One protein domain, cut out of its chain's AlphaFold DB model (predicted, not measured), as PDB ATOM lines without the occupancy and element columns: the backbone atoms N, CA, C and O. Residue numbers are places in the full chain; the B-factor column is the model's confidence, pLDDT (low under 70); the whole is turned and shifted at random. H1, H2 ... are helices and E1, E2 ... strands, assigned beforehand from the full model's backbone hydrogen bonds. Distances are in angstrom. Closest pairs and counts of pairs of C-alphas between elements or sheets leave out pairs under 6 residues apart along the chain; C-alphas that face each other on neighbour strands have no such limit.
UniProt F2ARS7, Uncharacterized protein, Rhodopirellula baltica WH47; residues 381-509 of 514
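AT A GLANCE: This is residues 381 to 509 of the 514 residues of an uncharacterized protein of Rhodopirellula baltica WH47 (UniProt F2ARS7). A strongly twisted sheet of four strands forms the middle layer, with helices on both of its faces: the long H1 and H4 over one face, the shorter H2 and H3 on the other. H1 runs on past the sheet, and residues 403 to 408 at its far end stick out. The printed part has 129 residues, with four named helices and four named strands in the order H1 E1 H2 H3 E2 E3 E4 H4. The sheet's order is E1 E2 E3 E4, antiparallel throughout, and the class is mixed, helices and strands. The whole is compact, with a radius of gyration of the C-alphas of 14.5 A and spans of 44 by 35 by 22 A.

HOW THE PARTS SIT: Start at the sheet, where E2, residues 454 to 462, has edge strand E1, residues 415 to 422, as antiparallel neighbour; look for N 417 and O 459, 2.8 A apart. E2 forms a hairpin with E3, residues 466 to 473, where N 458 and O 470 are 2.9 A apart. E3 forms a hairpin with edge strand E4, residues 483 to 488, where N 469 and O 487 are 2.8 A apart. E2, E3 and E4 make a meander, each strand the antiparallel neighbour of the one before. H4, residues 494 to 508, is on the sheet at a height of 9.2 A, over E3 and E4; its closest C-alphas to E4 are those of Ala 504 and Val 486, 5.9 A apart. On the same face, H1, residues 381 to 404, has a height of 8.2 A; it is over E2 and, only just, over E1, with 3 C-alphas. The C-alphas of Ala 387 and Ile 458 are the closest of H1 and E2, at 6.7 A. H2, residues 423 to 433, and H3, residues 439 to 448, complete three layers, helices on both faces of a sheet. These two are close but not clearly touching, C-alphas 427 and 442 being closest at 7.5 A, with a shallow tilt of 27 degrees, opposite ways. Every O i to N i+4 pair is within hydrogen-bond range in H1, H2 and H3, and 10 of 11 are in H4.

IN THESE COORDINATES: Find C-alpha 381 at (10.279, 21.989, -38.006); from there H1 runs 35.1 A to C-alpha 404. E2, 25.8 A long, begins at (22.177, 23.656, -48.808). E3 measures 23.6 A, E1 22.8 A and H4 19.8 A; H4 ends at C-alpha 508, (11.174, 8.440, -51.502).

THE WHOLE: The C-alphas of Glu 406 and Arg 453, 44.5 A apart, are the two farthest from each other. The printed part has no cut and no long link. Its mean pLDDT is 84.8; look for values under 70 at residues 406 to 413 and 434 to 436.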
ATOM      1  N   ALA A 381      11.585  22.566 -38.329       90.06
ATOM      2  CA  ALA A 381      10.279  21.989 -38.006       90.06
ATOM      3  C   ALA A 381       9.677  21.180 -39.172       90.06
ATOM      4  O   ALA A 381       8.999  20.179 -38.951       90.06
ATOM      5  N   ASP A 382       9.912  21.589 -40.421       93.06
ATOM      6  CA  ASP A 382       9.434  20.840 -41.588       93.06
ATOM      7  C   ASP A 382      10.222  19.548 -41.786       93.06
ATOM      8  O   ASP A 382       9.633  18.497 -42.040       93.06
ATOM      9  N   ILE A 383      11.548  19.604 -41.628       93.31
ATOM     10  CA  ILE A 383      12.402  18.422 -41.786       93.31
ATOM     11  C   ILE A 383      12.122  17.413 -40.662       93.31
ATOM     12  O   ILE A 383      12.091  16.213 -40.920       93.31
ATOM     13  N   GLU A 384      11.824  17.878 -39.446       90.44
ATOM     14  CA  GLU A 384      11.362  17.023 -38.346       90.44
ATOM     15  C   GLU A 384      10.103  16.233 -38.713       90.44
ATOM     16  O   GLU A 384      10.047  15.022 -38.517       90.44
ATOM     17  N   LYS A 385       9.095  16.896 -39.295       90.88
ATOM     18  CA  LYS A 385       7.859  16.234 -39.735       90.88
ATOM     19  C   LYS A 385       8.146  15.173 -40.797       90.88
ATOM     20  O   LYS A 385       7.565  14.086 -40.746       90.88
ATOM     21  N   ILE A 386       9.057  15.466 -41.730       93.62
ATOM     22  CA  ILE A 386       9.508  14.503 -42.743       93.62
ATOM     23  C   ILE A 386      10.192  13.303 -42.069       93.62
ATOM     24  O   ILE A 386       9.833  12.161 -42.362       93.62
ATOM     25  N   ALA A 387      11.115  13.535 -41.132       91.12
ATOM     26  CA  ALA A 387      11.792  12.463 -40.403       91.12
ATOM     27  C   ALA A 387      10.835  11.610 -39.573       91.12
ATOM     28  O   ALA A 387      10.946  10.390 -39.594       91.12
ATOM     29  N   SER A 388       9.859  12.213 -38.899       88.81
ATOM     30  CA  SER A 388       8.842  11.488 -38.133       88.81
ATOM     31  C   SER A 388       7.988  10.575 -39.028       88.81
ATOM     32  O   SER A 388       7.712   9.421 -38.678       88.81
ATOM     33  N   SER A 389       7.626  11.041 -40.231       90.19
ATOM     34  CA  SER A 389       6.931  10.213 -41.228       90.19
ATOM     35  C   SER A 389       7.808   9.064 -41.736       90.19
ATOM     36  O   SER A 389       7.356   7.916 -41.799       90.19
ATOM     37  N   LEU A 390       9.080   9.348 -42.035       90.25
ATOM     38  CA  LEU A 390      10.064   8.338 -42.427       90.25
ATOM     39  C   LEU A 390      10.248   7.290 -41.320       90.25
ATOM     40  O   LEU A 390      10.214   6.092 -41.594       90.25
ATOM     41  N   MET A 391      10.360   7.728 -40.067       86.75
ATOM     42  CA  MET A 391      10.569   6.866 -38.910       86.75
ATOM     43  C   MET A 391       9.411   5.887 -38.715       86.75
ATOM     44  O   MET A 391       9.636   4.700 -38.502       86.75
ATOM     45  N   THR A 392       8.167   6.338 -38.891       87.06
ATOM     46  CA  THR A 392       6.985   5.461 -38.802       87.06
ATOM     47  C   THR A 392       7.048   4.325 -39.828       87.06
ATOM     48  O   THR A 392       6.720   3.174 -39.522       87.06
ATOM     49  N   ARG A 393       7.526   4.613 -41.046       87.62
ATOM     50  CA  ARG A 393       7.724   3.596 -42.090       87.62
ATOM     51  C   ARG A 393       8.858   2.641 -41.731       87.62
ATOM     52  O   ARG A 393       8.672   1.431 -41.831       87.62
ATOM     53  N   ILE A 394       9.993   3.163 -41.266       86.69
ATOM     54  CA  ILE A 394      11.152   2.352 -40.866       86.69
ATOM     55  C   ILE A 394      10.798   1.419 -39.704       86.69
ATOM     56  O   ILE A 394      11.103   0.232 -39.774       86.69
ATOM     57  N   LEU A 395      10.088   1.909 -38.684       83.44
ATOM     58  CA  LEU A 395       9.622   1.101 -37.553       83.44
ATOM     59  C   LEU A 395       8.646   0.003 -37.991       83.44
ATOM     60  O   LEU A 395       8.725  -1.124 -37.503       83.44
ATOM     61  N   SER A 396       7.762   0.301 -38.946       83.44
ATOM     62  CA  SER A 396       6.842  -0.694 -39.509       83.44
ATOM     63  C   SER A 396       7.600  -1.814 -40.231       83.44
ATOM     64  O   SER A 396       7.311  -2.991 -40.020       83.44
ATOM     65  N   ILE A 397       8.611  -1.464 -41.036       80.62
ATOM     66  CA  ILE A 397       9.469  -2.443 -41.723       80.62
ATOM     67  C   ILE A 397      10.282  -3.239 -40.700       80.62
ATOM     68  O   ILE A 397      10.328  -4.463 -40.786       80.62
ATOM     69  N   HIS A 398      10.874  -2.571 -39.710       79.00
ATOM     70  CA  HIS A 398      11.627  -3.224 -38.644       79.00
ATOM     71  C   HIS A 398      10.763  -4.260 -37.917       79.00
ATOM     72  O   HIS A 398      11.169  -5.408 -37.806       79.00
ATOM     73  N   SER A 399       9.534  -3.904 -37.525       79.94
ATOM     74  CA  SER A 399       8.600  -4.833 -36.877       79.94
ATOM     75  C   SER A 399       8.301  -6.074 -37.728       79.94
ATOM     76  O   SER A 399       8.229  -7.181 -37.193       79.94
ATOM     77  N   LEU A 400       8.148  -5.916 -39.046       78.81
ATOM     78  CA  LEU A 400       7.944  -7.040 -39.964       78.81
ATOM     79  C   LEU A 400       9.188  -7.927 -40.047       78.81
ATOM     80  O   LEU A 400       9.085  -9.136 -39.854       78.81
ATOM     81  N   VAL A 401      10.360  -7.327 -40.266       76.38
ATOM     82  CA  VAL A 401      11.631  -8.054 -40.390       76.38
ATOM     83  C   VAL A 401      11.963  -8.791 -39.090       76.38
ATOM     84  O   VAL A 401      12.330  -9.962 -39.143       76.38
ATOM     85  N   SER A 402      11.760  -8.167 -37.925       75.00
ATOM     86  CA  SER A 402      11.964  -8.797 -36.614       75.00
ATOM     87  C   SER A 402      11.058 -10.008 -36.377       75.00
ATOM     88  O   SER A 402      11.466 -10.921 -35.669       75.00
ATOM     89  N   LYS A 403       9.853 -10.049 -36.964       77.69
ATOM     90  CA  LYS A 403       8.951 -11.216 -36.874       77.69
ATOM     91  C   LYS A 403       9.366 -12.364 -37.793       77.69
ATOM     92  O   LYS A 403       9.037 -13.508 -37.505       77.69
ATOM     93  N   THR A 404      10.034 -12.063 -38.905       73.81
ATOM     94  CA  THR A 404      10.399 -13.049 -39.939       73.81
ATOM     95  C   THR A 404      11.856 -13.502 -39.881       73.81
ATOM     96  O   THR A 404      12.228 -14.431 -40.592       73.81
ATOM     97  N   ALA A 405      12.704 -12.832 -39.101       70.38
ATOM     98  CA  ALA A 405      14.131 -13.120 -39.055       70.38
ATOM     99  C   ALA A 405      14.422 -14.456 -38.351       70.38
ATOM    100  O   ALA A 405      13.985 -14.692 -37.229       70.38
ATOM    101  N   GLU A 406      15.240 -15.301 -38.987       67.19
ATOM    102  CA  GLU A 406      15.705 -16.579 -38.421       67.19
ATOM    103  C   GLU A 406      16.626 -16.398 -37.200       67.19
ATOM    104  O   GLU A 406      16.792 -17.313 -36.396       67.19
ATOM    105  N   LYS A 407      17.237 -15.214 -37.056       67.00
ATOM    106  CA  LYS A 407      18.074 -14.831 -35.915       67.00
ATOM    107  C   LYS A 407      17.466 -13.623 -35.200       67.00
ATOM    108  O   LYS A 407      17.024 -12.696 -35.882       67.00
ATOM    109  N   PRO A 408      17.490 -13.586 -33.855       63.84
ATOM    110  CA  PRO A 408      17.017 -12.433 -33.102       63.84
ATOM    111  C   PRO A 408      17.843 -11.196 -33.470       63.84
ATOM    112  O   PRO A 408      19.073 -11.202 -33.395       63.84
ATOM    113  N   ILE A 409      17.152 -10.142 -33.897       65.94
ATOM    114  CA  ILE A 409      17.760  -8.841 -34.177       65.94
ATOM    115  C   ILE A 409      17.995  -8.149 -32.829       65.94
ATOM    116  O   ILE A 409      17.074  -8.140 -32.007       65.94
ATOM    117  N   PRO A 410      19.186  -7.578 -32.574       63.06
ATOM    118  CA  PRO A 410      19.437  -6.816 -31.358       63.06
ATOM    119  C   PRO A 410      18.383  -5.718 -31.169       63.06
ATOM    120  O   PRO A 410      18.137  -4.935 -32.087       63.06
ATOM    121  N   GLN A 411      17.779  -5.646 -29.982       60.22
ATOM    122  CA  GLN A 411      16.897  -4.543 -29.599       60.22
ATOM    123  C   GLN A 411      17.754  -3.320 -29.259       60.22
ATOM    124  O   GLN A 411      18.086  -3.066 -28.105       60.22
ATOM    125  N   HIS A 412      18.172  -2.588 -30.291       62.09
ATOM    126  CA  HIS A 412      18.698  -1.238 -30.128       62.09
ATOM    127  C   HIS A 412      17.714  -0.222 -30.705       62.09
ATOM    128  O   HIS A 412      17.060  -0.513 -31.712       62.09
ATOM    129  N   PRO A 413      17.627   0.975 -30.105       66.38
ATOM    130  CA  PRO A 413      16.734   2.013 -30.586       66.38
ATOM    131  C   PRO A 413      17.090   2.412 -32.015       66.38
ATOM    132  O   PRO A 413      18.257   2.630 -32.346       66.38
ATOM    133  N   ILE A 414      16.055   2.553 -32.838       77.19
ATOM    134  CA  ILE A 414      16.141   3.256 -34.114       77.19
ATOM    135  C   ILE A 414      15.971   4.751 -33.824       77.19
ATOM    136  O   ILE A 414      15.057   5.137 -33.091       77.19
ATOM    137  N   GLY A 415      16.843   5.584 -34.387       80.69
ATOM    138  CA  GLY A 415      16.843   7.030 -34.165       80.69
ATOM    139  C   GLY A 415      17.153   7.821 -35.430       80.69
ATOM    140  O   GLY A 415      17.503   7.251 -36.465       80.69
ATOM    141  N   PHE A 416      17.013   9.148 -35.350       84.56
ATOM    142  CA  PHE A 416      17.422  10.040 -36.431       84.56
ATOM    143  C   PHE A 416      18.055  11.355 -35.953       84.56
ATOM    144  O   PHE A 416      17.653  11.883 -34.917       84.56
ATOM    145  N   ASP A 417      18.992  11.890 -36.750       86.00
ATOM    146  CA  ASP A 417      19.546  13.252 -36.674       86.00
ATOM    147  C   ASP A 417      19.051  14.094 -37.818       86.00
ATOM    148  O   ASP A 417      18.882  13.583 -38.922       86.00
ATOM    149  N   ILE A 418      18.943  15.400 -37.598       90.62
ATOM    150  CA  ILE A 418      18.688  16.332 -38.686       90.62
ATOM    151  C   ILE A 418      19.704  17.446 -38.678       90.62
ATOM    152  O   ILE A 418      19.972  18.087 -37.661       90.62
ATOM    153  N   ARG A 419      20.230  17.710 -39.871       92.62
ATOM    154  CA  ARG A 419      21.110  18.840 -40.119       92.62
ATOM    155  C   ARG A 419      20.742  19.534 -41.411       92.62
ATOM    156  O   ARG A 419      20.292  18.905 -42.361       92.62
ATOM    157  N   ILE A 420      20.996  20.831 -41.458       95.25
ATOM    158  CA  ILE A 420      21.024  21.599 -42.697       95.25
ATOM    159  C   ILE A 420      22.479  21.980 -42.939       95.25
ATOM    160  O   ILE A 420      23.064  22.752 -42.184       95.25
ATOM    161  N   LEU A 421      23.081  21.409 -43.975       93.19
ATOM    162  CA  LEU A 421      24.504  21.551 -44.259       93.19
ATOM    163  C   LEU A 421      24.706  22.175 -45.634       93.19
ATOM    164  O   LEU A 421      23.948  21.918 -46.567       93.19
ATOM    165  N   ARG A 422      25.775  22.957 -45.794       92.19
ATOM    166  CA  ARG A 422      26.255  23.306 -47.137       92.19
ATOM    167  C   ARG A 422      26.716  22.029 -47.838       92.19
ATOM    168  O   ARG A 422      27.379  21.211 -47.201       92.19
ATOM    169  N   ALA A 423      26.429  21.878 -49.129       91.12
ATOM    170  CA  ALA A 423      26.732  20.634 -49.845       91.12
ATOM    171  C   ALA A 423      28.209  20.212 -49.749       91.12
ATOM    172  O   ALA A 423      28.492  19.060 -49.442       91.12
ATOM    173  N   HIS A 424      29.157  21.144 -49.898       89.25
ATOM    174  CA  HIS A 424      30.582  20.823 -49.740       89.25
ATOM    175  C   HIS A 424      30.923  20.338 -48.321       89.25
ATOM    176  O   HIS A 424      31.695  19.402 -48.171       89.25
ATOM    177  N   ARG A 425      30.302  20.909 -47.275       89.75
ATOM    178  CA  ARG A 425      30.495  20.453 -45.888       89.75
ATOM    179  C   ARG A 425      29.906  19.071 -45.654       89.75
ATOM    180  O   ARG A 425      30.451  18.324 -44.857       89.75
ATOM    181  N   TYR A 426      28.808  18.726 -46.321       90.12
ATOM    182  CA  TYR A 426      28.279  17.367 -46.272       90.12
ATOM    183  C   TYR A 426      29.298  16.362 -46.830       90.12
ATOM    184  O   TYR A 426      29.635  15.402 -46.143       90.12
ATOM    185  N   ILE A 427      29.869  16.644 -48.005       88.50
ATOM    186  CA  ILE A 427      30.900  15.797 -48.623       88.50
ATOM    187  C   ILE A 427      32.173  15.723 -47.768       88.50
ATOM    188  O   ILE A 427      32.655  14.628 -47.503       88.50
ATOM    189  N   GLU A 428      32.691  16.852 -47.270       87.50
ATOM    190  CA  GLU A 428      33.854  16.869 -46.365       87.50
ATOM    191  C   GLU A 428      33.637  15.975 -45.142       87.50
ATOM    192  O   GLU A 428      34.542  15.259 -44.727       87.50
ATOM    193  N   ARG A 429      32.428  15.978 -44.575       85.19
ATOM    194  CA  ARG A 429      32.100  15.124 -43.431       85.19
ATOM    195  C   ARG A 429      32.010  13.658 -43.799       85.19
ATOM    196  O   ARG A 429      32.442  12.831 -43.010       85.19
ATOM    197  N   LEU A 430      31.489  13.321 -44.976       83.56
ATOM    198  CA  LEU A 430      31.565  11.943 -45.454       83.56
ATOM    199  C   LEU A 430      33.021  11.496 -45.616       83.56
ATOM    200  O   LEU A 430      33.314  10.344 -45.353       83.56
ATOM    201  N   ILE A 431      33.947  12.382 -45.979       82.75
ATOM    202  CA  ILE A 431      35.371  12.035 -46.099       82.75
ATOM    203  C   ILE A 431      36.038  11.901 -44.720       82.75
ATOM    204  O   ILE A 431      36.786  10.956 -44.493       82.75
ATOM    205  N   CYS A 432      35.784  12.838 -43.804       79.38
ATOM    206  CA  CYS A 432      36.486  12.917 -42.518       79.38
ATOM    207  C   CYS A 432      35.871  12.052 -41.408       79.38
ATOM    208  O   CYS A 432      36.604  11.566 -40.549       79.38
ATOM    209  N   ASP A 433      34.544  11.903 -41.392       70.56
ATOM    210  CA  ASP A 433      33.803  11.277 -40.288       70.56
ATOM    211  C   ASP A 433      33.412   9.816 -40.597       70.56
ATOM    212  O   ASP A 433      32.915   9.125 -39.705       70.56
ATOM    213  N   SER A 434      33.567   9.333 -41.839       63.91
ATOM    214  CA  SER A 434      33.091   7.998 -42.223       63.91
ATOM    215  C   SER A 434      34.148   6.903 -42.093       63.91
ATOM    216  O   SER A 434      35.314   7.062 -42.449       63.91
ATOM    217  N   ASN A 435      33.691   5.726 -41.666       60.97
ATOM    218  CA  ASN A 435      34.463   4.493 -41.722       60.97
ATOM    219  C   ASN A 435      34.015   3.690 -42.952       60.97
ATOM    220  O   ASN A 435      33.142   2.824 -42.862       60.97
ATOM    221  N   GLY A 436      34.594   3.996 -44.117       61.03
ATOM    222  CA  GLY A 436      34.445   3.171 -45.324       61.03
ATOM    223  C   GLY A 436      33.823   3.840 -46.552       61.03
ATOM    224  O   GLY A 436      33.441   3.119 -47.469       61.03
ATOM    225  N   VAL A 437      33.718   5.171 -46.606       70.06
ATOM    226  CA  VAL A 437      33.424   5.875 -47.867       70.06
ATOM    227  C   VAL A 437      34.732   6.030 -48.645       70.06
ATOM    228  O   VAL A 437      35.662   6.692 -48.191       70.06
ATOM    229  N   ASP A 438      34.818   5.389 -49.811       77.31
ATOM    230  CA  ASP A 438      35.961   5.508 -50.718       77.31
ATOM    231  C   ASP A 438      35.765   6.631 -51.756       77.31
ATOM    232  O   ASP A 438      34.685   7.211 -51.899       77.31
ATOM    233  N   ALA A 439      36.825   6.948 -52.506       82.31
ATOM    234  CA  ALA A 439      36.771   7.970 -53.554       82.31
ATOM    235  C   ALA A 439      35.724   7.657 -54.642       82.31
ATOM    236  O   ALA A 439      35.083   8.571 -55.160       82.31
ATOM    237  N   GLY A 440      35.505   6.375 -54.953       84.56
ATOM    238  CA  GLY A 440      34.488   5.943 -55.907       84.56
ATOM    239  C   GLY A 440      33.067   6.163 -55.386       84.56
ATOM    240  O   GLY A 440      32.172   6.474 -56.165       84.56
ATOM    241  N   HIS A 441      32.832   6.044 -54.080       82.69
ATOM    242  CA  HIS A 441      31.554   6.374 -53.454       82.69
ATOM    243  C   HIS A 441      31.284   7.880 -53.578       82.69
ATOM    244  O   HIS A 441      30.212   8.276 -54.035       82.69
ATOM    245  N   ILE A 442      32.274   8.735 -53.299       85.50
ATOM    246  CA  ILE A 442      32.137  10.187 -53.509       85.50
ATOM    247  C   ILE A 442      31.833  10.525 -54.978       85.50
ATOM    248  O   ILE A 442      30.988  11.383 -55.254       85.50
ATOM    249  N   GLU A 443      32.458   9.829 -55.928       86.62
ATOM    250  CA  GLU A 443      32.155   9.966 -57.356       86.62
ATOM    251  C   GLU A 443      30.711   9.542 -57.676       86.62
ATOM    252  O   GLU A 443      29.988  10.264 -58.366       86.62
ATOM    253  N   ARG A 444      30.236   8.418 -57.120       89.19
ATOM    254  CA  ARG A 444      28.843   7.966 -57.274       89.19
ATOM    255  C   ARG A 444      27.844   8.980 -56.716       89.19
ATOM    256  O   ARG A 444      26.854   9.261 -57.390       89.19
ATOM    257  N   ILE A 445      28.116   9.571 -55.549       86.62
ATOM    258  CA  ILE A 445      27.297  10.655 -54.979       86.62
ATOM    259  C   ILE A 445      27.287  11.846 -55.929       86.62
ATOM    260  O   ILE A 445      26.215  12.320 -56.292       86.62
ATOM    261  N   SER A 446      28.454  12.281 -56.400       85.38
ATOM    262  CA  SER A 446      28.580  13.432 -57.302       85.38
ATOM    263  C   SER A 446      27.841  13.232 -58.632       85.38
ATOM    264  O   SER A 446      27.314  14.188 -59.195       85.38
ATOM    265  N   ASN A 447      27.742  11.988 -59.109       86.38
ATOM    266  CA  ASN A 447      27.033  11.629 -60.341       86.38
ATOM    267  C   ASN A 447      25.515  11.440 -60.166       86.38
ATOM    268  O   ASN A 447      24.789  11.388 -61.161       86.38
ATOM    269  N   LYS A 448      25.021  11.274 -58.932       85.00
ATOM    270  CA  LYS A 448      23.609  10.952 -58.642       85.00
ATOM    271  C   LYS A 448      22.872  12.035 -57.864       85.00
ATOM    272  O   LYS A 448      21.657  12.135 -57.989       85.00
ATOM    273  N   VAL A 449      23.589  12.844 -57.094       83.12
ATOM    274  CA  VAL A 449      23.045  13.908 -56.255       83.12
ATOM    275  C   VAL A 449      23.427  15.240 -56.874       83.12
ATOM    276  O   VAL A 449      24.587  15.631 -56.824       83.12
ATOM    277  N   ALA A 450      22.453  15.965 -57.425       80.69
ATOM    278  CA  ALA A 450      22.656  17.357 -57.810       80.69
ATOM    279  C   ALA A 450      22.701  18.216 -56.533       80.69
ATOM    280  O   ALA A 450      21.673  18.356 -55.862       80.69
ATOM    281  N   PRO A 451      23.857  18.782 -56.140       75.06
ATOM    282  CA  PRO A 451      23.945  19.461 -54.861       75.06
ATOM    283  C   PRO A 451      23.293  20.843 -54.952       75.06
ATOM    284  O   PRO A 451      23.831  21.774 -55.555       75.06
ATOM    285  N   ALA A 452      22.153  21.014 -54.281       81.94
ATOM    286  CA  ALA A 452      21.707  22.344 -53.886       81.94
ATOM    287  C   ALA A 452      22.763  22.982 -52.964       81.94
ATOM    288  O   ALA A 452      23.522  22.288 -52.287       81.94
ATOM    289  N   ARG A 453      22.811  24.320 -52.888       88.81
ATOM    290  CA  ARG A 453      23.770  25.025 -52.009       88.81
ATOM    291  C   ARG A 453      23.704  24.511 -50.565       88.81
ATOM    292  O   ARG A 453      24.742  24.363 -49.918       88.81
ATOM    293  N   TYR A 454      22.485  24.239 -50.103       93.12
ATOM    294  CA  TYR A 454      22.177  23.656 -48.808       93.12
ATOM    295  C   TYR A 454      21.384  22.363 -48.984       93.12
ATOM    296  O   TYR A 454      20.452  22.303 -49.785       93.12
ATOM    297  N   LEU A 455      21.733  21.364 -48.186       94.88
ATOM    298  CA  LEU A 455      21.099  20.058 -48.118       94.88
ATOM    299  C   LEU A 455      20.485  19.897 -46.732       94.88
ATOM    300  O   LEU A 455      21.149  20.164 -45.728       94.88
ATOM    301  N   ALA A 456      19.234  19.454 -46.678       95.75
ATOM    302  CA  ALA A 456      18.664  18.904 -45.460       95.75
ATOM    303  C   ALA A 456      19.055  17.423 -45.399       95.75
ATOM    304  O   ALA A 456      18.865  16.684 -46.360       95.75
ATOM    305  N   VAL A 457      19.656  17.003 -44.294       94.44
ATOM    306  CA  VAL A 457      20.182  15.653 -44.102       94.44
ATOM    307  C   VAL A 457      19.481  15.051 -42.903       94.44
ATOM    308  O   VAL A 457      19.567  15.610 -41.809       94.44
ATOM    309  N   ILE A 458      18.805  13.926 -43.116       94.12
ATOM    310  CA  ILE A 458      18.227  13.105 -42.055       94.12
ATOM    311  C   ILE A 458      19.111  11.872 -41.908       94.12
ATOM    312  O   ILE A 458      19.036  10.959 -42.728       94.12
ATOM    313  N   ARG A 459      19.959  11.842 -40.881       91.06
ATOM    314  CA  ARG A 459      20.746  10.650 -40.558       91.06
ATOM    315  C   ARG A 459      19.862   9.679 -39.815       91.06
ATOM    316  O   ARG A 459      19.344  10.052 -38.777       91.06
ATOM    317  N   VAL A 460      19.709   8.459 -40.295       88.94
ATOM    318  CA  VAL A 460      18.955   7.414 -39.605       88.94
ATOM    319  C   VAL A 460      19.926   6.366 -39.092       88.94
ATOM    320  O   VAL A 460      20.797   5.924 -39.838       88.94
ATOM    321  N   SER A 461      19.756   5.950 -37.839       84.38
ATOM    322  CA  SER A 461      20.540   4.881 -37.223       84.38
ATOM    323  C   SER A 461      19.650   3.760 -36.690       84.38
ATOM    324  O   SER A 461      18.520   4.000 -36.261       84.38
ATOM    325  N   GLY A 462      20.136   2.518 -36.736       80.50
ATOM    326  CA  GLY A 462      19.406   1.357 -36.232       80.50
ATOM    327  C   GLY A 462      20.225   0.057 -36.212       80.50
ATOM    328  O   GLY A 462      21.199  -0.080 -36.954       80.50
ATOM    329  N   PRO A 463      19.823  -0.942 -35.403       73.56
ATOM    330  CA  PRO A 463      20.604  -2.163 -35.156       73.56
ATOM    331  C   PRO A 463      20.879  -3.010 -36.404       73.56
ATOM    332  O   PRO A 463      21.917  -3.656 -36.500       73.56
ATOM    333  N   PHE A 464      19.938  -3.045 -37.350       72.75
ATOM    334  CA  PHE A 464      19.993  -3.937 -38.516       72.75
ATOM    335  C   PHE A 464      20.679  -3.317 -39.745       72.75
ATOM    336  O   PHE A 464      21.183  -4.033 -40.610       72.75
ATOM    337  N   PHE A 465      20.684  -1.989 -39.840       75.31
ATOM    338  CA  PHE A 465      21.155  -1.255 -41.018       75.31
ATOM    339  C   PHE A 465      22.233  -0.221 -40.685       75.31
ATOM    340  O   PHE A 465      22.507   0.617 -41.529       75.31
ATOM    341  N   SER A 466      22.812  -0.277 -39.480       80.81
ATOM    342  CA  SER A 466      23.792   0.684 -38.965       80.81
ATOM    343  C   SER A 466      23.356   2.138 -39.142       80.81
ATOM    344  O   SER A 466      22.472   2.567 -38.407       80.81
ATOM    345  N   GLU A 467      23.931   2.885 -40.086       86.56
ATOM    346  CA  GLU A 467      23.630   4.299 -40.315       86.56
ATOM    347  C   GLU A 467      23.611   4.657 -41.807       86.56
ATOM    348  O   GLU A 467      24.485   4.249 -42.576       86.56
ATOM    349  N   PHE A 468      22.639   5.473 -42.210       90.25
ATOM    350  CA  PHE A 468      22.574   6.076 -43.543       90.25
ATOM    351  C   PHE A 468      21.958   7.475 -43.482       90.25
ATOM    352  O   PHE A 468      21.203   7.800 -42.568       90.25
ATOM    353  N   ASP A 469      22.248   8.293 -44.485       92.94
ATOM    354  CA  ASP A 469      21.710   9.639 -44.633       92.94
ATOM    355  C   ASP A 469      20.628   9.664 -45.720       92.94
ATOM    356  O   ASP A 469      20.828   9.184 -46.834       92.94
ATOM    357  N   VAL A 470      19.479  10.265 -45.416       95.38
ATOM    358  CA  VAL A 470      18.499  10.700 -46.417       95.38
ATOM    359  C   VAL A 470      18.767  12.164 -46.726       95.38
ATOM    360  O   VAL A 470      18.642  13.029 -45.856       95.38
ATOM    361  N   VAL A 471      19.149  12.439 -47.969       95.44
ATOM    362  CA  VAL A 471      19.516  13.775 -48.441       95.44
ATOM    363  C   VAL A 471      18.326  14.397 -49.157       95.44
ATOM    364  O   VAL A 471      17.753  13.801 -50.067       95.44
ATOM    365  N   ILE A 472      17.958  15.607 -48.755       95.44
ATOM    366  CA  ILE A 472      16.780  16.336 -49.225       95.44
ATOM    367  C   ILE A 472      17.218  17.709 -49.734       95.44
ATOM    368  O   ILE A 472      18.046  18.395 -49.123       95.44
ATOM    369  N   ASP A 473      16.628  18.136 -50.844       94.44
ATOM    370  CA  ASP A 473      16.755  19.500 -51.338       94.44
ATOM    371  C   ASP A 473      16.077  20.483 -50.372       94.44
ATOM    372  O   ASP A 473      14.850  20.557 -50.265       94.44
ATOM    373  N   SER A 474      16.891  21.280 -49.677       93.94
ATOM    374  CA  SER A 474      16.404  22.268 -48.709       93.94
ATOM    375  C   SER A 474      15.605  23.419 -49.338       93.94
ATOM    376  O   SER A 474      14.980  24.194 -48.608       93.94
ATOM    377  N   THR A 475      15.615  23.554 -50.670       93.06
ATOM    378  CA  THR A 475      14.911  24.613 -51.411       93.06
ATOM    379  C   THR A 475      13.458  24.269 -51.760       93.06
ATOM    380  O   THR A 475      12.711  25.148 -52.214       93.06
ATOM    381  N   GLY A 476      13.051  23.015 -51.526       90.88
ATOM    382  CA  GLY A 476      11.678  22.534 -51.671       90.88
ATOM    383  C   GLY A 476      10.744  22.990 -50.544       90.88
ATOM    384  O   GLY A 476      11.108  23.789 -49.682       90.88
ATOM    385  N   THR A 477       9.515  22.476 -50.543       91.75
ATOM    386  CA  THR A 477       8.518  22.728 -49.486       91.75
ATOM    387  C   THR A 477       8.092  21.418 -48.842       91.75
ATOM    388  O   THR A 477       8.232  20.359 -49.444       91.75
ATOM    389  N   ILE A 478       7.505  21.465 -47.643       91.69
ATOM    390  CA  ILE A 478       6.986  20.250 -46.987       91.69
ATOM    391  C   ILE A 478       5.913  19.528 -47.820       91.69
ATOM    392  O   ILE A 478       5.754  18.317 -47.720       91.69
ATOM    393  N   THR A 479       5.182  20.267 -48.657       91.19
ATOM    394  CA  THR A 479       4.169  19.731 -49.577       91.19
ATOM    395  C   THR A 479       4.752  19.153 -50.862       91.19
ATOM    396  O   THR A 479       4.099  18.336 -51.498       91.19
ATOM    397  N   ASN A 480       5.965  19.564 -51.240       92.19
ATOM    398  CA  ASN A 480       6.679  19.087 -52.421       92.19
ATOM    399  C   ASN A 480       8.145  18.805 -52.041       92.19
ATOM    400  O   ASN A 480       9.047  19.523 -52.493       92.19
ATOM    401  N   PRO A 481       8.399  17.837 -51.139       92.62
ATOM    402  CA  PRO A 481       9.757  17.496 -50.754       92.62
ATOM    403  C   PRO A 481      10.453  16.821 -51.937       92.62
ATOM    404  O   PRO A 481       9.887  15.940 -52.578       92.62
ATOM    405  N   ASN A 482      11.687  17.230 -52.215       93.38
ATOM    406  CA  ASN A 482      12.515  16.626 -53.253       93.38
ATOM    407  C   ASN A 482      13.657  15.850 -52.585       93.38
ATOM    408  O   ASN A 482      14.590  16.445 -52.034       93.38
ATOM    409  N   PHE A 483      13.544  14.523 -52.579       95.06
ATOM    410  CA  PHE A 483      14.550  13.621 -52.026       95.06
ATOM    411  C   PHE A 483      15.641  13.388 -53.069       95.06
ATOM    412  O   PHE A 483      15.368  12.968 -54.188       95.06
ATOM    413  N   LEU A 484      16.888  13.673 -52.708       94.81
ATOM    414  CA  LEU A 484      18.014  13.627 -53.636       94.81
ATOM    415  C   LEU A 484      18.706  12.267 -53.649       94.81
ATOM    416  O   LEU A 484      19.124  11.821 -54.712       94.81
ATOM    417  N   ALA A 485      18.861  11.632 -52.485       95.00
ATOM    418  CA  ALA A 485      19.421  10.288 -52.374       95.00
ATOM    419  C   ALA A 485      19.240   9.689 -50.978       95.00
ATOM    420  O   ALA A 485      19.078  10.404 -49.984       95.00
ATOM    421  N   VAL A 486      19.391   8.368 -50.915       94.81
ATOM    422  CA  VAL A 486      19.738   7.633 -49.695       94.81
ATOM    423  C   VAL A 486      21.200   7.193 -49.802       94.81
ATOM    424  O   VAL A 486      21.560   6.489 -50.747       94.81
ATOM    425  N   VAL A 487      22.031   7.613 -48.846       91.81
ATOM    426  CA  VAL A 487      23.495   7.470 -48.870       91.81
ATOM    427  C   VAL A 487      23.970   6.704 -47.627       91.81
ATOM    428  O   VAL A 487      23.846   7.220 -46.513       91.81
ATOM    429  N   PRO A 488      24.519   5.486 -47.757       89.44
ATOM    430  CA  PRO A 488      25.229   4.810 -46.678       89.44
ATOM    431  C   PRO A 488      26.467   5.613 -46.270       89.44
ATOM    432  O   PRO A 488      27.242   6.048 -47.114       89.44
ATOM    433  N   ILE A 489      26.695   5.778 -44.970       83.12
ATOM    434  CA  ILE A 489      27.849   6.545 -44.458       83.12
ATOM    435  C   ILE A 489      28.994   5.652 -43.971       83.12
ATOM    436  O   ILE A 489      29.911   6.095 -43.289       83.12
ATOM    437  N   GLN A 490      28.903   4.368 -44.276       79.12
ATOM    438  CA  GLN A 490      29.868   3.326 -43.967       79.12
ATOM    439  C   GLN A 490      29.621   2.163 -44.928       79.12
ATOM    440  O   GLN A 490      28.589   2.131 -45.603       79.12
ATOM    441  N   SER A 491      30.524   1.179 -44.951       76.94
ATOM    442  CA  SER A 491      30.310  -0.047 -45.732       76.94
ATOM    443  C   SER A 491      28.948  -0.665 -45.395       76.94
ATOM    444  O   SER A 491      28.713  -1.084 -44.256       76.94
ATOM    445  N   ALA A 492      28.052  -0.711 -46.383       71.88
ATOM    446  CA  ALA A 492      26.666  -1.110 -46.196       71.88
ATOM    447  C   ALA A 492      26.542  -2.628 -45.958       71.88
ATOM    448  O   ALA A 492      26.788  -3.415 -46.880       71.88
ATOM    449  N   PRO A 493      26.113  -3.090 -44.765       79.25
ATOM    450  CA  PRO A 493      25.725  -4.486 -44.596       79.25
ATOM    451  C   PRO A 493      24.497  -4.805 -45.462       79.25
ATOM    452  O   PRO A 493      23.745  -3.914 -45.864       79.25
ATOM    453  N   ASN A 494      24.237  -6.092 -45.712       80.81
ATOM    454  CA  ASN A 494      23.093  -6.528 -46.529       80.81
ATOM    455  C   ASN A 494      21.755  -5.934 -46.054       80.81
ATOM    456  O   ASN A 494      20.912  -5.584 -46.878       80.81
ATOM    457  N   GLY A 495      21.585  -5.772 -44.738       79.06
ATOM    458  CA  GLY A 495      20.401  -5.142 -44.162       79.06
ATOM    459  C   GLY A 495      20.238  -3.670 -44.540       79.06
ATOM    460  O   GLY A 495      19.137  -3.252 -44.902       79.06
ATOM    461  N   LEU A 496      21.339  -2.910 -44.554       83.62
ATOM    462  CA  LEU A 496      21.356  -1.521 -45.017       83.62
ATOM    463  C   LEU A 496      21.024  -1.446 -46.502       83.62
ATOM    464  O   LEU A 496      20.154  -0.673 -46.880       83.62
ATOM    465  N   ARG A 497      21.634  -2.290 -47.340       86.88
ATOM    466  CA  ARG A 497      21.350  -2.311 -48.785       86.88
ATOM    467  C   ARG A 497      19.882  -2.582 -49.089       86.88
ATOM    468  O   ARG A 497      19.305  -1.917 -49.943       86.88
ATOM    469  N   LEU A 498      19.276  -3.547 -48.396       85.69
ATOM    470  CA  LEU A 498      17.868  -3.891 -48.586       85.69
ATOM    471  C   LEU A 498      16.950  -2.738 -48.154       85.69
ATOM    472  O   LEU A 498      16.084  -2.322 -48.922       85.69
ATOM    473  N   MET A 499      17.166  -2.206 -46.946       86.06
ATOM    474  CA  MET A 499      16.372  -1.103 -46.399       86.06
ATOM    475  C   MET A 499      16.540   0.174 -47.226       86.06
ATOM    476  O   MET A 499      15.557   0.791 -47.620       86.06
ATOM    477  N   GLY A 500      17.783   0.548 -47.522       88.38
ATOM    478  CA  GLY A 500      18.134   1.747 -48.270       88.38
ATOM    479  C   GLY A 500      17.548   1.739 -49.677       88.38
ATOM    480  O   GLY A 500      16.904   2.713 -50.054       88.38
ATOM    481  N   ARG A 501      17.664   0.624 -50.420       90.62
ATOM    482  CA  ARG A 501      17.016   0.484 -51.738       90.62
ATOM    483  C   ARG A 501      15.499   0.550 -51.648       90.62
ATOM    484  O   ARG A 501      14.880   1.246 -52.444       90.62
ATOM    485  N   PHE A 502      14.893  -0.133 -50.673       90.19
ATOM    486  CA  PHE A 502      13.445  -0.083 -50.491       90.19
ATOM    487  C   PHE A 502      12.961   1.346 -50.218       90.19
ATOM    488  O   PHE A 502      12.024   1.810 -50.864       90.19
ATOM    489  N   LEU A 503      13.606   2.058 -49.291       91.94
ATOM    490  CA  LEU A 503      13.257   3.441 -48.979       91.94
ATOM    491  C   LEU A 503      13.448   4.346 -50.197       91.94
ATOM    492  O   LEU A 503      12.529   5.077 -50.558       91.94
ATOM    493  N   ALA A 504      14.603   4.259 -50.855       93.12
ATOM    494  CA  ALA A 504      14.929   5.088 -52.004       93.12
ATOM    495  C   ALA A 504      13.934   4.881 -53.161       93.12
ATOM    496  O   ALA A 504      13.327   5.841 -53.622       93.12
ATOM    497  N   GLU A 505      13.683   3.633 -53.563       93.00
ATOM    498  CA  GLU A 505      12.891   3.317 -54.760       93.00
ATOM    499  C   GLU A 505      11.377   3.253 -54.516       93.00
ATOM    500  O   GLU A 505      10.596   3.513 -55.428       93.00
ATOM    501  N   LYS A 506      10.929   2.826 -53.325       91.44
ATOM    502  CA  LYS A 506       9.499   2.561 -53.054       91.44
ATOM    503  C   LYS A 506       8.829   3.610 -52.185       91.44
ATOM    504  O   LYS A 506       7.602   3.641 -52.137       91.44
ATOM    505  N   VAL A 507       9.604   4.424 -51.472       91.69
ATOM    506  CA  VAL A 507       9.063   5.403 -50.522       91.69
ATOM    507  C   VAL A 507       9.396   6.831 -50.928       91.69
ATOM    508  O   VAL A 507       8.520   7.688 -50.844       91.69
ATOM    509  N   LEU A 508      10.641   7.087 -51.327       93.44
ATOM    510  CA  LEU A 508      11.174   8.440 -51.502       93.44
ATOM    511  C   LEU A 508      11.345   8.858 -52.966       93.44
ATOM    512  O   LEU A 508      11.538  10.043 -53.211       93.44
ATOM    513  N   ASP A 509      11.272   7.908 -53.900       93.62
ATOM    514  CA  ASP A 509      11.489   8.117 -55.338       93.62
ATOM    515  C   ASP A 509      12.817   8.837 -55.642       93.62
ATOM    516  O   ASP A 509      12.877   9.877 -56.294       93.62
TER     517      ASP A 509